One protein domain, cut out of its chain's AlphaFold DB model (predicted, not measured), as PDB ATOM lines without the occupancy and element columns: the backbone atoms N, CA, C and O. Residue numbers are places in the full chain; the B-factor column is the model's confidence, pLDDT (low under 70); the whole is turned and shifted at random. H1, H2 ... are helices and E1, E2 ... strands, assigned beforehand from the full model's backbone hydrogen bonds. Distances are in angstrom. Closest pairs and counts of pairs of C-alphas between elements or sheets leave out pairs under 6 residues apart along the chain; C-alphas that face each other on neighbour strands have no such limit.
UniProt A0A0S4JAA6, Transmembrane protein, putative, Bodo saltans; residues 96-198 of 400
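This is residues 96 to 198 of the 400 residues of the protein "Transmembrane protein, putative" of Bodo saltans (UniProt A0A0S4JAA6). Five short helices follow one another in a zigzag from one end of the domain to the other, H1, H2, H3, H4 and H5, each running opposite to the one before; H2, H3 and H4 form an up-and-down bundle in the middle. Two small strand hairpins join this file: E4 and E5 beside H3, and E2 and E3 just before H3, while E1 lies at the far end before H1. The printed part has 103 residues, in the order E1 H1 H2 E2 E3 H3 H4 E4 E5 H5, of mixed class; the two sheets, E2 - E3 and E4 - E5, are antiparallel. The whole is compact, with a radius of gyration of the C-alphas of 13.3 A, and only just elongated, spanning 42 by 28 by 23 A.

Look first at E4, residues 170 to 173, 10.1 A long, and E5, residues 181 to 184, 9.6 A. Find C-alpha 140 at (106.899, 148.584, 114.882); from there H3 runs through residues 140 to 150 for 16.4 A. H2, residues 113 to 122, measures 14.3 A and H4, residues 154 to 163, 14.5 A. H1 covers residues 99 to 107, 12.3 A. H5, residues 186 to 196, measures 15.5 A and ends with C-alpha 196 at (128.246, 149.432, 114.315). E2 is residues 128 to 130, E3 residues 137 to 139, and E1 residues 96 to 98, beginning with C-alpha 96 at (93.982, 130.081, 112.588).

In the hairpin of E4 and E5, N 170 is 2.9 A from O 184, within hydrogen-bond range. The closest C-alphas of E4 and H3, those of Glu 173 and Arg 149, are 5.5 A apart. H3 touches H2 at a shallow tilt of 14 degrees, opposite ways, closest at the C-alphas of Ala 147 and His 113, 4.0 A. H3 and H4 form a helical hairpin at a shallow tilt of 25 degrees; the C-alphas of Tyr 144 and Leu 160 are closest, 5.7 A. Farther out, H4 touches H5 at a shallow tilt of 13 degrees, opposite ways, with the C-alphas of Ala 154 and Ala 193 closest at 4.1 A. H1 and H2 form a helical hairpin at a shallow tilt of 31 degrees, closest at the C-alphas of Leu 103 and Leu 119, 5.5 A. In the hairpin of E2 and E3, N 138 is 2.8 A from O 129, within hydrogen-bond range. E1 and H1 meet only through their link. H1 and H5 are apart. Each O i to N i+4 pair is within hydrogen-bond range in H1, H2, H4 and H5, and 6 of 7 in H3.

The C-alphas farthest apart are those of Lys 96 and Glu 195, 42.2 A. The printed part has no cut and no long link. Its mean pLDDT is 96.0, and no printed residue is under 70.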
ATOM      1  N   LYS A  96      93.159 129.667 113.722       92.88
ATOM      2  CA  LYS A  96      93.982 130.081 112.588       92.88
ATOM      3  C   LYS A  96      94.878 131.245 113.021       92.88
ATOM      4  O   LYS A  96      94.379 132.238 113.540       92.88
ATOM      5  N   LYS A  97      96.186 131.109 112.821       94.00
ATOM      6  CA  LYS A  97      97.210 132.095 113.174       94.00
ATOM      7  C   LYS A  97      98.063 132.403 111.944       94.00
ATOM      8  O   LYS A  97      98.556 131.497 111.270       94.00
ATOM      9  N   SER A  98      98.207 133.684 111.638       95.19
ATOM     10  CA  SER A  98      99.159 134.191 110.650       95.19
ATOM     11  C   SER A  98     100.579 134.231 111.226       95.19
ATOM     12  O   SER A  98     100.788 134.051 112.428       95.19
ATOM     13  N   LYS A  99     101.571 134.533 110.379       95.44
ATOM     14  CA  LYS A  99     102.948 134.807 110.820       95.44
ATOM     15  C   LYS A  99     103.008 135.899 111.894       95.44
ATOM     16  O   LYS A  99     103.719 135.745 112.884       95.44
ATOM     17  N   GLN A 100     102.243 136.973 111.708       95.00
ATOM     18  CA  GLN A 100     102.161 138.082 112.656       95.00
ATOM     19  C   GLN A 100     101.577 137.627 113.998       95.00
ATOM     20  O   GLN A 100     102.131 137.966 115.040       95.00
ATOM     21  N   ASP A 101     100.516 136.815 113.986       94.62
ATOM     22  CA  ASP A 101      99.884 136.349 115.224       94.62
ATOM     23  C   ASP A 101     100.799 135.421 116.034       94.62
ATOM     24  O   ASP A 101     100.805 135.476 117.263       94.62
ATOM     25  N   LEU A 102     101.579 134.567 115.356       96.12
ATOM     26  CA  LEU A 102     102.573 133.706 116.006       96.12
ATOM     27  C   LEU A 102     103.698 134.528 116.643       96.12
ATOM     28  O   LEU A 102     104.079 134.262 117.779       96.12
ATOM     29  N   LEU A 103     104.206 135.540 115.933       97.25
ATOM     30  CA  LEU A 103     105.252 136.428 116.442       97.25
ATOM     31  C   LEU A 103     104.765 137.284 117.615       97.25
ATOM     32  O   LEU A 103     105.508 137.457 118.576       97.25
ATOM     33  N   ALA A 104     103.522 137.770 117.571       96.38
ATOM     34  CA  ALA A 104     102.909 138.488 118.685       96.38
ATOM     35  C   ALA A 104     102.783 137.589 119.925       96.38
ATOM     36  O   ALA A 104     103.216 137.969 121.008       96.38
ATOM     37  N   ALA A 105     102.279 136.361 119.761       95.75
ATOM     38  CA  ALA A 105     102.199 135.396 120.857       95.75
ATOM     39  C   ALA A 105     103.586 135.033 121.424       95.75
ATOM     40  O   ALA A 105     103.739 134.869 122.634       95.75
ATOM     41  N   ALA A 106     104.606 134.942 120.567       97.19
ATOM     42  CA  ALA A 106     105.980 134.686 120.983       97.19
ATOM     43  C   ALA A 106     106.586 135.875 121.757       97.19
ATOM     44  O   ALA A 106     107.256 135.663 122.767       97.19
ATOM     45  N   ALA A 107     106.329 137.111 121.314       97.00
ATOM     46  CA  ALA A 107     106.815 138.340 121.952       97.00
ATOM     47  C   ALA A 107     106.199 138.562 123.341       97.00
ATOM     48  O   ALA A 107     106.850 139.069 124.245       97.00
ATOM     49  N   ASP A 108     104.956 138.127 123.527       95.81
ATOM     50  CA  ASP A 108     104.233 138.194 124.800       95.81
ATOM     51  C   ASP A 108     104.784 137.230 125.869       95.81
ATOM     52  O   ASP A 108     104.468 137.357 127.046       95.81
ATOM     53  N   ASN A 109     105.624 136.265 125.470       94.75
ATOM     54  CA  ASN A 109     106.199 135.244 126.353       94.75
ATOM     55  C   ASN A 109     107.742 135.213 126.315       94.75
ATOM     56  O   ASN A 109     108.355 134.258 126.794       94.75
ATOM     57  N   SER A 110     108.400 136.211 125.712       94.50
ATOM     58  CA  SER A 110     109.861 136.252 125.615       94.50
ATOM     59  C   SER A 110     110.405 137.645 125.345       94.50
ATOM     60  O   SER A 110     109.892 138.379 124.511       94.50
ATOM     61  N   GLU A 111     111.551 137.946 125.951       93.19
ATOM     62  CA  GLU A 111     112.327 139.155 125.668       93.19
ATOM     63  C   GLU A 111     113.292 139.004 124.477       93.19
ATOM     64  O   GLU A 111     114.187 139.819 124.286       93.19
ATOM     65  N   SER A 112     113.181 137.946 123.666       96.50
ATOM     66  CA  SER A 112     114.151 137.675 122.599       96.50
ATOM     67  C   SER A 112     114.164 138.758 121.517       96.50
ATOM     68  O   SER A 112     113.173 138.997 120.823       96.50
ATOM     69  N   HIS A 113     115.344 139.332 121.273       97.38
ATOM     70  CA  HIS A 113     115.535 140.338 120.228       97.38
ATOM     71  C   HIS A 113     115.196 139.823 118.818       97.38
ATOM     72  O   HIS A 113     114.791 140.605 117.960       97.38
ATOM     73  N   LEU A 114     115.347 138.515 118.561       97.50
ATOM     74  CA  LEU A 114     115.003 137.904 117.272       97.50
ATOM     75  C   LEU A 114     113.495 137.951 117.024       97.50
ATOM     76  O   LEU A 114     113.063 138.245 115.912       97.50
ATOM     77  N   ILE A 115     112.708 137.705 118.072       98.12
ATOM     78  CA  ILE A 115     111.248 137.709 118.011       98.12
ATOM     79  C   ILE A 115     110.750 139.128 117.763       98.12
ATOM     80  O   ILE A 115     110.000 139.355 116.816       98.12
ATOM     81  N   PHE A 116     111.220 140.091 118.556       98.00
ATOM     82  CA  PHE A 116     110.827 141.487 118.394       98.00
ATOM     83  C   PHE A 116     111.260 142.062 117.044       98.00
ATOM     84  O   PHE A 116     110.457 142.697 116.365       98.00
ATOM     85  N   SER A 117     112.485 141.786 116.591       98.06
ATOM     86  CA  SER A 117     112.937 142.210 115.262       98.06
ATOM     87  C   SER A 117     112.072 141.618 114.140       98.06
ATOM     88  O   SER A 117     111.680 142.342 113.223       98.06
ATOM     89  N   ALA A 118     111.715 140.331 114.232       97.50
ATOM     90  CA  ALA A 118     110.846 139.677 113.257       97.50
ATOM     91  C   ALA A 118     109.413 140.233 113.282       97.50
ATOM     92  O   ALA A 118     108.829 140.456 112.219       97.50
ATOM     93  N   LEU A 119     108.860 140.502 114.472       97.25
ATOM     94  CA  LEU A 119     107.545 141.124 114.628       97.25
ATOM     95  C   LEU A 119     107.538 142.535 114.028       97.25
ATOM     96  O   LEU A 119     106.689 142.837 113.195       97.25
ATOM     97  N   GLY A 120     108.527 143.369 114.366       97.19
ATOM     98  CA  GLY A 120     108.698 144.704 113.784       97.19
ATOM     99  C   GLY A 120     108.839 144.676 112.259       97.19
ATOM    100  O   GLY A 120     108.272 145.521 111.568       97.19
ATOM    101  N   GLY A 121     109.516 143.661 111.714       95.94
ATOM    102  CA  GLY A 121     109.623 143.447 110.269       95.94
ATOM    103  C   GLY A 121     108.294 143.118 109.577       95.94
ATOM    104  O   GLY A 121     108.141 143.427 108.397       95.94
ATOM    105  N   CYS A 122     107.328 142.532 110.292       94.56
ATOM    106  CA  CYS A 122     106.001 142.217 109.753       94.56
ATOM    107  C   CYS A 122     105.030 143.405 109.809       94.56
ATOM    108  O   CYS A 122     104.090 143.447 109.020       94.56
ATOM    109  N   LEU A 123     105.261 144.358 110.713       95.25
ATOM    110  CA  LEU A 123     104.378 145.502 110.927       95.25
ATOM    111  C   LEU A 123     104.594 146.612 109.891       95.25
ATOM    112  O   LEU A 123     105.733 146.966 109.553       95.25
ATOM    113  N   ALA A 124     103.498 147.216 109.431       94.56
ATOM    114  CA  ALA A 124     103.527 148.495 108.739       94.56
ATOM    115  C   ALA A 124     103.690 149.654 109.741       94.56
ATOM    116  O   ALA A 124     103.483 149.517 110.949       94.56
ATOM    117  N   ILE A 125     104.099 150.823 109.242       93.31
ATOM    118  CA  ILE A 125     104.155 152.035 110.068       93.31
ATOM    119  C   ILE A 125     102.720 152.432 110.427       93.31
ATOM    120  O   ILE A 125     101.887 152.601 109.541       93.31
ATOM    121  N   GLY A 126     102.450 152.592 111.724       90.81
ATOM    122  CA  GLY A 126     101.122 152.913 112.255       90.81
ATOM    123  C   GLY A 126     100.337 151.706 112.775       90.81
ATOM    124  O   GLY A 126      99.394 151.906 113.543       90.81
ATOM    125  N   ASP A 127     100.752 150.480 112.442       94.50
ATOM    126  CA  ASP A 127     100.131 149.271 112.983       94.50
ATOM    127  C   ASP A 127     100.333 149.175 114.500       94.50
ATOM    128  O   ASP A 127     101.389 149.517 115.048       94.50
ATOM    129  N   LYS A 128      99.300 148.664 115.173       94.94
ATOM    130  CA  LYS A 128      99.277 148.409 116.613       94.94
ATOM    131  C   LYS A 128      98.767 146.998 116.856       94.94
ATOM    132  O   LYS A 128      97.689 146.648 116.381       94.94
ATOM    133  N   ILE A 129      99.517 146.210 117.618       95.19
ATOM    134  CA  ILE A 129      99.095 144.882 118.074       95.19
ATOM    135  C   ILE A 129      98.949 144.919 119.586       95.19
ATOM    136  O   ILE A 129      99.841 145.399 120.276       95.19
ATOM    137  N   VAL A 130      97.848 144.379 120.100       95.12
ATOM    138  CA  VAL A 130      97.686 144.120 121.533       95.12
ATOM    139  C   VAL A 130      98.149 142.695 121.812       95.12
ATOM    140  O   VAL A 130      97.626 141.749 121.222       95.12
ATOM    141  N   LEU A 131      99.145 142.541 122.680       92.56
ATOM    142  CA  LEU A 131      99.634 141.240 123.120       92.56
ATOM    143  C   LEU A 131      98.606 140.592 124.063       92.56
ATOM    144  O   LEU A 131      98.157 141.224 125.018       92.56
ATOM    145  N   GLU A 132      98.202 139.351 123.772       87.94
ATOM    146  CA  GLU A 132      97.017 138.718 124.377       87.94
ATOM    147  C   GLU A 132      97.101 138.569 125.913       87.94
ATOM    148  O   GLU A 132      96.088 138.751 126.586       87.94
ATOM    149  N   HIS A 133      98.267 138.246 126.480       84.19
ATOM    150  CA  HIS A 133      98.442 137.998 127.916       84.19
ATOM    151  C   HIS A 133      98.830 139.250 128.688       84.19
ATOM    152  O   HIS A 133      98.242 139.523 129.731       84.19
ATOM    153  N   SER A 134      99.826 140.000 128.212       88.44
ATOM    154  CA  SER A 134     100.262 141.215 128.909       88.44
ATOM    155  C   SER A 134      99.288 142.384 128.736       88.44
ATOM    156  O   SER A 134      99.341 143.337 129.509       88.44
ATOM    157  N   GLY A 135      98.419 142.351 127.715       91.44
ATOM    158  CA  GLY A 135      97.560 143.477 127.334       91.44
ATOM    159  C   GLY A 135      98.335 144.660 126.742       91.44
ATOM    160  O   GLY A 135      97.750 145.700 126.434       91.44
ATOM    161  N   THR A 136      99.652 144.517 126.568       92.38
ATOM    162  CA  THR A 136     100.529 145.587 126.092       92.38
ATOM    163  C   THR A 136     100.266 145.851 124.619       92.38
ATOM    164  O   THR A 136     100.235 144.928 123.806       92.38
ATOM    165  N   THR A 137     100.109 147.120 124.253       95.75
ATOM    166  CA  THR A 137     100.075 147.516 122.842       95.75
ATOM    167  C   THR A 137     101.495 147.737 122.342       95.75
ATOM    168  O   THR A 137     102.238 148.512 122.935       95.75
ATOM    169  N   VAL A 138     101.856 147.078 121.244       96.00
ATOM    170  CA  VAL A 138     103.189 147.127 120.640       96.00
ATOM    171  C   VAL A 138     103.085 147.625 119.202       96.00
ATOM    172  O   VAL A 138     102.248 147.165 118.420       96.00
ATOM    173  N   THR A 139     103.949 148.574 118.857       97.12
ATOM    174  CA  THR A 139     104.136 149.093 117.498       97.12
ATOM    175  C   THR A 139     105.436 148.584 116.877       97.12
ATOM    176  O   THR A 139     106.306 148.033 117.552       97.12
ATOM    177  N   LYS A 140     105.626 148.840 115.576       97.69
ATOM    178  CA  LYS A 140     106.899 148.584 114.882       97.69
ATOM    179  C   LYS A 140     108.102 149.218 115.590       97.69
ATOM    180  O   LYS A 140     109.151 148.586 115.695       97.69
ATOM    181  N   LYS A 141     107.938 150.449 116.081       97.38
ATOM    182  CA  LYS A 141     108.962 151.175 116.838       97.38
ATOM    183  C   LYS A 141     109.303 150.429 118.127       97.38
ATOM    184  O   LYS A 141     110.470 150.128 118.362       97.38
ATOM    185  N   ASP A 142     108.284 150.077 118.909       97.25
ATOM    186  CA  ASP A 142     108.454 149.411 120.205       97.25
ATOM    187  C   ASP A 142     109.154 148.057 120.056       97.25
ATOM    188  O   ASP A 142     110.004 147.712 120.871       97.25
ATOM    189  N   CYS A 143     108.879 147.330 118.968       98.25
ATOM    190  CA  CYS A 143     109.603 146.113 118.616       98.25
ATOM    191  C   CYS A 143     111.117 146.347 118.479       98.25
ATOM    192  O   CYS A 143     111.913 145.629 119.082       98.25
ATOM    193  N   TYR A 144     111.554 147.343 117.703       98.50
ATOM    194  CA  TYR A 144     112.990 147.591 117.541       98.50
ATOM    195  C   TYR A 144     113.635 148.154 118.811       98.50
ATOM    196  O   TYR A 144     114.767 147.781 119.113       98.50
ATOM    197  N   VAL A 145     112.913 148.958 119.601       98.06
ATOM    198  CA  VAL A 145     113.371 149.401 120.929       98.06
ATOM    199  C   VAL A 145     113.567 148.201 121.864       98.06
ATOM    200  O   VAL A 145     114.626 148.066 122.475       98.06
ATOM    201  N   ALA A 146     112.598 147.284 121.933       97.00
ATOM    202  CA  ALA A 146     112.694 146.069 122.741       97.00
ATOM    203  C   ALA A 146     113.854 145.162 122.293       97.00
ATOM    204  O   ALA A 146     114.584 144.632 123.129       97.00
ATOM    205  N   ALA A 147     114.079 145.029 120.982       98.19
ATOM    206  CA  ALA A 147     115.220 144.288 120.452       98.19
ATOM    207  C   ALA A 147     116.568 144.937 120.826       98.19
ATOM    208  O   ALA A 147     117.506 144.224 121.191       98.19
ATOM    209  N   LEU A 148     116.656 146.272 120.775       98.00
ATOM    210  CA  LEU A 148     117.868 147.029 121.105       98.00
ATOM    211  C   LEU A 148     118.241 146.968 122.584       98.00
ATOM    212  O   LEU A 148     119.430 146.934 122.875       98.00
ATOM    213  N   ARG A 149     117.270 146.854 123.502       96.88
ATOM    214  CA  ARG A 149     117.546 146.639 124.940       96.88
ATOM    215  C   ARG A 149     118.370 145.378 125.212       96.88
ATOM    216  O   ARG A 149     119.085 145.295 126.205       96.88
ATOM    217  N   GLN A 150     118.271 144.384 124.333       96.94
ATOM    218  CA  GLN A 150     118.938 143.094 124.498       96.94
ATOM    219  C   GLN A 150     120.278 143.016 123.770       96.94
ATOM    220  O   GLN A 150     121.202 142.367 124.261       96.94
ATOM    221  N   VAL A 151     120.377 143.625 122.585       96.94
ATOM    222  CA  VAL A 151     121.591 143.599 121.765       96.94
ATOM    223  C   VAL A 151     121.666 144.823 120.856       96.94
ATOM    224  O   VAL A 151     120.709 145.167 120.163       96.94
ATOM    225  N   ALA A 152     122.843 145.441 120.794       96.25
ATOM    226  CA  ALA A 152     123.123 146.500 119.840       96.25
ATOM    227  C   ALA A 152     123.422 145.879 118.469       96.25
ATOM    228  O   ALA A 152     124.384 145.125 118.317       96.25
ATOM    229  N   LYS A 153     122.577 146.166 117.474       97.62
ATOM    230  CA  LYS A 153     122.784 145.761 116.078       97.62
ATOM    231  C   LYS A 153     122.464 146.910 115.136       97.62
ATOM    232  O   LYS A 153     121.419 147.547 115.273       97.62
ATOM    233  N   ALA A 154     123.321 147.089 114.132       97.94
ATOM    234  CA  ALA A 154     123.168 148.118 113.110       97.94
ATOM    235  C   ALA A 154     121.800 148.055 112.408       97.94
ATOM    236  O   ALA A 154     121.116 149.070 112.303       97.94
ATOM    237  N   ASP A 155     121.336 146.856 112.038       98.00
ATOM    238  CA  ASP A 155     120.033 146.674 111.385       98.00
ATOM    239  C   ASP A 155     118.856 147.118 112.262       98.00
ATOM    240  O   ASP A 155     117.835 147.572 111.750       98.00
ATOM    241  N   TYR A 156     118.958 146.988 113.588       98.31
ATOM    242  CA  TYR A 156     117.877 147.382 114.496       98.31
ATOM    243  C   TYR A 156     117.826 148.900 114.647       98.31
ATOM    244  O   TYR A 156     116.741 149.471 114.583       98.31
ATOM    245  N   LEU A 157     118.989 149.546 114.753       98.62
ATOM    246  CA  LEU A 157     119.120 151.006 114.755       98.62
ATOM    247  C   LEU A 157     118.617 151.610 113.438       98.62
ATOM    248  O   LEU A 157     117.801 152.531 113.451       98.62
ATOM    249  N   PHE A 158     119.031 151.040 112.302       98.56
ATOM    250  CA  PHE A 158     118.569 151.448 110.978       98.56
ATOM    251  C   PHE A 158     117.049 151.300 110.838       98.56
ATOM    252  O   PHE A 158     116.361 152.252 110.467       98.56
ATOM    253  N   ASN A 159     116.496 150.132 111.177       98.38
ATOM    254  CA  ASN A 159     115.059 149.904 111.050       98.38
ATOM    255  C   ASN A 159     114.247 150.800 111.998       98.38
ATOM    256  O   ASN A 159     113.204 151.318 111.591       98.38
ATOM    257  N   LEU A 160     114.742 151.058 113.215       98.44
ATOM    258  CA  LEU A 160     114.145 152.031 114.126       98.44
ATOM    259  C   LEU A 160     114.126 153.434 113.496       98.44
ATOM    260  O   LEU A 160     113.060 154.046 113.429       98.44
ATOM    261  N   ALA A 161     115.251 153.898 112.938       98.12
ATOM    262  CA  ALA A 161     115.347 155.199 112.270       98.12
ATOM    263  C   ALA A 161     114.334 155.350 111.123       98.12
ATOM    264  O   ALA A 161     113.720 156.404 110.961       98.12
ATOM    265  N   THR A 162     114.117 154.286 110.344       97.00
ATOM    266  CA  THR A 162     113.175 154.320 109.212       97.00
ATOM    267  C   THR A 162     111.701 154.349 109.623       97.00
ATOM    268  O   THR A 162     110.863 154.718 108.803       97.00
ATOM    269  N   CYS A 163     111.360 153.964 110.862       95.81
ATOM    270  CA  CYS A 163     109.964 153.827 111.292       95.81
ATOM    271  C   CYS A 163     109.446 154.955 112.197       95.81
ATOM    272  O   CYS A 163     108.232 155.146 112.250       95.81
ATOM    273  N   ILE A 164     110.320 155.714 112.868       96.12
ATOM    274  CA  ILE A 164     109.921 156.916 113.628       96.12
ATOM    275  C   ILE A 164     109.622 158.078 112.680       96.12
ATOM    276  O   ILE A 164     110.148 158.079 111.572       96.12
ATOM    277  N   ALA A 165     108.810 159.069 113.057       92.88
ATOM    278  CA  ALA A 165     108.532 160.254 112.229       92.88
ATOM    279  C   ALA A 165     109.730 161.233 112.148       92.88
ATOM    280  O   ALA A 165     110.642 161.182 112.963       92.88
ATOM    281  N   SER A 166     109.747 162.150 111.166       88.06
ATOM    282  CA  SER A 166     110.911 163.032 110.915       88.06
ATOM    283  C   SER A 166     111.263 163.960 112.082       88.06
ATOM    284  O   SER A 166     112.419 164.336 112.225       88.06
ATOM    285  N   SER A 167     110.275 164.346 112.892       90.31
ATOM    286  CA  SER A 167     110.447 165.191 114.083       90.31
ATOM    287  C   SER A 167     110.339 164.409 115.393       90.31
ATOM    288  O   SER A 167     110.333 165.012 116.462       90.31
ATOM    289  N   GLU A 168     110.161 163.091 115.322       95.50
ATOM    290  CA  GLU A 168     110.033 162.240 116.500       95.50
ATOM    291  C   GLU A 168     111.418 161.934 117.072       95.50
ATOM    292  O   GLU A 168     112.374 161.707 116.327       95.50
ATOM    293  N   ARG A 169     111.505 161.914 118.403       97.19
ATOM    294  CA  ARG A 169     112.652 161.382 119.139       97.19
ATOM    295  C   ARG A 169     112.230 160.130 119.898       97.19
ATOM    296  O   ARG A 169     111.054 159.972 120.240       97.19
ATOM    297  N   VAL A 170     113.169 159.218 120.109       97.62
ATOM    298  CA  VAL A 170     112.943 157.940 120.781       97.62
ATOM    299  C   VAL A 170     114.041 157.684 121.802       97.62
ATOM    300  O   VAL A 170     115.228 157.753 121.488       97.62
ATOM    301  N   VAL A 171     113.625 157.335 123.017       98.12
ATOM    302  CA  VAL A 171     114.534 156.909 124.078       98.12
ATOM    303  C   VAL A 171     114.847 155.427 123.900       98.12
ATOM    304  O   VAL A 171     113.936 154.600 123.802       98.12
ATOM    305  N   ILE A 172     116.134 155.094 123.855       97.75
ATOM    306  CA  ILE A 172     116.630 153.717 123.813       97.75
ATOM    307  C   ILE A 172     117.658 153.489 124.917       97.75
ATOM    308  O   ILE A 172     118.416 154.389 125.268       97.75
ATOM    309  N   GLU A 173     117.709 152.265 125.436       96.69
ATOM    310  CA  GLU A 173     118.797 151.844 126.316       96.69
ATOM    311  C   GLU A 173     120.011 151.471 125.463       96.69
ATOM    312  O   GLU A 173     119.933 150.570 124.621       96.69
ATOM    313  N   TYR A 174     121.121 152.180 125.648       94.38
ATOM    314  CA  TYR A 174     122.302 152.016 124.820       94.38
ATOM    315  C   TYR A 174     123.575 152.508 125.543       94.38
ATOM    316  O   TYR A 174     123.659 153.691 125.875       94.38
ATOM    317  N   PRO A 175     124.598 151.650 125.752       94.44
ATOM    318  CA  PRO A 175     124.676 150.240 125.354       94.44
ATOM    319  C   PRO A 175     123.633 149.349 126.065       94.44
ATOM    320  O   PRO A 175     123.195 149.684 127.166       94.44
ATOM    321  N   PRO A 176     123.230 148.215 125.461       94.88
ATOM    322  CA  PRO A 176     122.199 147.333 126.014       94.88
ATOM    323  C   PRO A 176     122.589 146.764 127.380       94.88
ATOM    324  O   PRO A 176     123.752 146.413 127.594       94.88
ATOM    325  N   ARG A 177     121.596 146.572 128.258       92.19
ATOM    326  CA  ARG A 177     121.726 145.973 129.601       92.19
ATOM    327  C   ARG A 177     122.628 146.756 130.558       92.19
ATOM    328  O   ARG A 177     123.268 146.169 131.429       92.19
ATOM    329  N   THR A 178     122.693 148.071 130.387       94.75
ATOM    330  CA  THR A 178     123.452 148.975 131.261       94.75
ATOM    331  C   THR A 178     122.558 149.921 132.061       94.75
ATOM    332  O   THR A 178     123.047 150.574 132.978       94.75
ATOM    333  N   GLY A 179     121.271 150.030 131.712       93.62
ATOM    334  CA  GLY A 179     120.356 151.049 132.232       93.62
ATOM    335  C   GLY A 179     120.636 152.467 131.720       93.62
ATOM    336  O   GLY A 179     119.952 153.402 132.126       93.62
ATOM    337  N   THR A 180     121.632 152.648 130.844       96.38
ATOM    338  CA  THR A 180     121.941 153.953 130.246       96.38
ATOM    339  C   THR A 180     120.953 154.247 129.136       96.38
ATOM    340  O   THR A 180     120.930 153.541 128.130       96.38
ATOM    341  N   GLU A 181     120.163 155.301 129.297       96.94
ATOM    342  CA  GLU A 181     119.225 155.753 128.276       96.94
ATOM    343  C   GLU A 181     119.793 156.931 127.483       96.94
ATOM    344  O   GLU A 181     120.387 157.856 128.040       96.94
ATOM    345  N   ILE A 182     119.577 156.901 126.170       97.19
ATOM    346  CA  ILE A 182     119.859 158.011 125.261       97.19
ATOM    347  C   ILE A 182     118.586 158.368 124.491       97.19
ATOM    348  O   ILE A 182     117.833 157.487 124.080       97.19
ATOM    349  N   ASP A 183     118.342 159.663 124.304       97.81
ATOM    350  CA  ASP A 183     117.230 160.172 123.500       97.81
ATOM    351  C   ASP A 183     117.728 160.500 122.092       97.81
ATOM    352  O   ASP A 183     118.580 161.376 121.936       97.81
ATOM    353  N   CYS A 184     117.212 159.808 121.074       97.12
ATOM    354  CA  CYS A 184     117.729 159.870 119.709       97.12
ATOM    355  C   CYS A 184     116.691 160.350 118.690       97.12
ATOM    356  O   CYS A 184     115.549 159.894 118.683       97.12
ATOM    357  N   ASP A 185     117.117 161.197 117.754       97.50
ATOM    358  CA  ASP A 185     116.417 161.430 116.486       97.50
ATOM    359  C   ASP A 185     116.849 160.423 115.392       97.50
ATOM    360  O   ASP A 185     117.739 159.587 115.579       97.50
ATOM    361  N   ARG A 186     116.229 160.500 114.204       97.38
ATOM    362  CA  ARG A 186     116.582 159.637 113.058       97.38
ATOM    363  C   ARG A 186     118.055 159.733 112.662       97.38
ATOM    364  O   ARG A 186     118.653 158.728 112.287       97.38
ATOM    365  N   LYS A 187     118.627 160.939 112.691       97.38
ATOM    366  CA  LYS A 187     120.014 161.198 112.282       97.38
ATOM    367  C   LYS A 187     120.973 160.515 113.256       97.38
ATOM    368  O   LYS A 187     121.890 159.838 112.806       97.38
ATOM    369  N   GLU A 188     120.732 160.633 114.557       97.94
ATOM    370  CA  GLU A 188     121.515 159.967 115.605       97.94
ATOM    371  C   GLU A 188     121.419 158.441 115.494       97.94
ATOM    372  O   GLU A 188     122.443 157.763 115.547       97.94
ATOM    373  N   LEU A 189     120.234 157.890 115.214       98.56
ATOM    374  CA  LEU A 189     120.073 156.450 114.981       98.56
ATOM    375  C   LEU A 189     120.836 155.951 113.742       98.56
ATOM    376  O   LEU A 189     121.437 154.878 113.796       98.56
ATOM    377  N   TYR A 190     120.848 156.708 112.638       98.62
ATOM    378  CA  TYR A 190     121.664 156.351 111.470       98.62
ATOM    379  C   TYR A 190     123.165 156.412 111.770       98.62
ATOM    380  O   TYR A 190     123.898 155.540 111.309       98.62
ATOM    381  N   ILE A 191     123.621 157.399 112.553       98.50
ATOM    382  CA  ILE A 191     125.021 157.487 112.994       98.50
ATOM    383  C   ILE A 191     125.381 156.253 113.823       98.50
ATOM    384  O   ILE A 191     126.317 155.547 113.459       98.50
ATOM    385  N   LEU A 192     124.591 155.925 114.852       98.25
ATOM    386  CA  LEU A 192     124.816 154.732 115.676       98.25
ATOM    387  C   LEU A 192     124.821 153.449 114.829       98.25
ATOM    388  O   LEU A 192     125.646 152.563 115.051       98.25
ATOM    389  N   ALA A 193     123.927 153.330 113.839       98.56
ATOM    390  CA  ALA A 193     123.901 152.176 112.941       98.56
ATOM    391  C   ALA A 193     125.215 152.038 112.153       98.56
ATOM    392  O   ALA A 193     125.772 150.944 112.074       98.56
ATOM    393  N   LEU A 194     125.728 153.147 111.615       98.62
ATOM    394  CA  LEU A 194     126.966 153.189 110.834       98.62
ATOM    395  C   LEU A 194     128.233 153.026 111.687       98.62
ATOM    396  O   LEU A 194     129.245 152.532 111.191       98.62
ATOM    397  N   GLU A 195     128.185 153.406 112.962       97.44
ATOM    398  CA  GLU A 195     129.258 153.129 113.922       97.44
ATOM    399  C   GLU A 195     129.368 151.630 114.239       97.44
ATOM    400  O   GLU A 195     130.471 151.119 114.422       97.44
ATOM    401  N   HIS A 196     128.246 150.900 114.223       96.75
ATOM    402  CA  HIS A 196     128.246 149.432 114.315       96.75
ATOM    403  C   HIS A 196     128.632 148.743 113.011       96.75
ATOM    404  O   HIS A 196     129.338 147.736 113.028       96.75
ATOM    405  N   ASN A 197     128.115 149.232 111.884       97.69
ATOM    406  CA  ASN A 197     128.374 148.663 110.570       97.69
ATOM    407  C   ASN A 197     128.385 149.757 109.496       97.69
ATOM    408  O   ASN A 197     127.335 150.192 109.020       97.69
ATOM    409  N   SER A 198     129.581 150.159 109.070       96.75
ATOM    410  CA  SER A 198     129.754 151.163 108.018       96.75
ATOM    411  C   SER A 198     129.392 150.659 106.621       96.75
ATOM    412  O   SER A 198     129.204 151.478 105.724       96.75
TER     413      SER A 198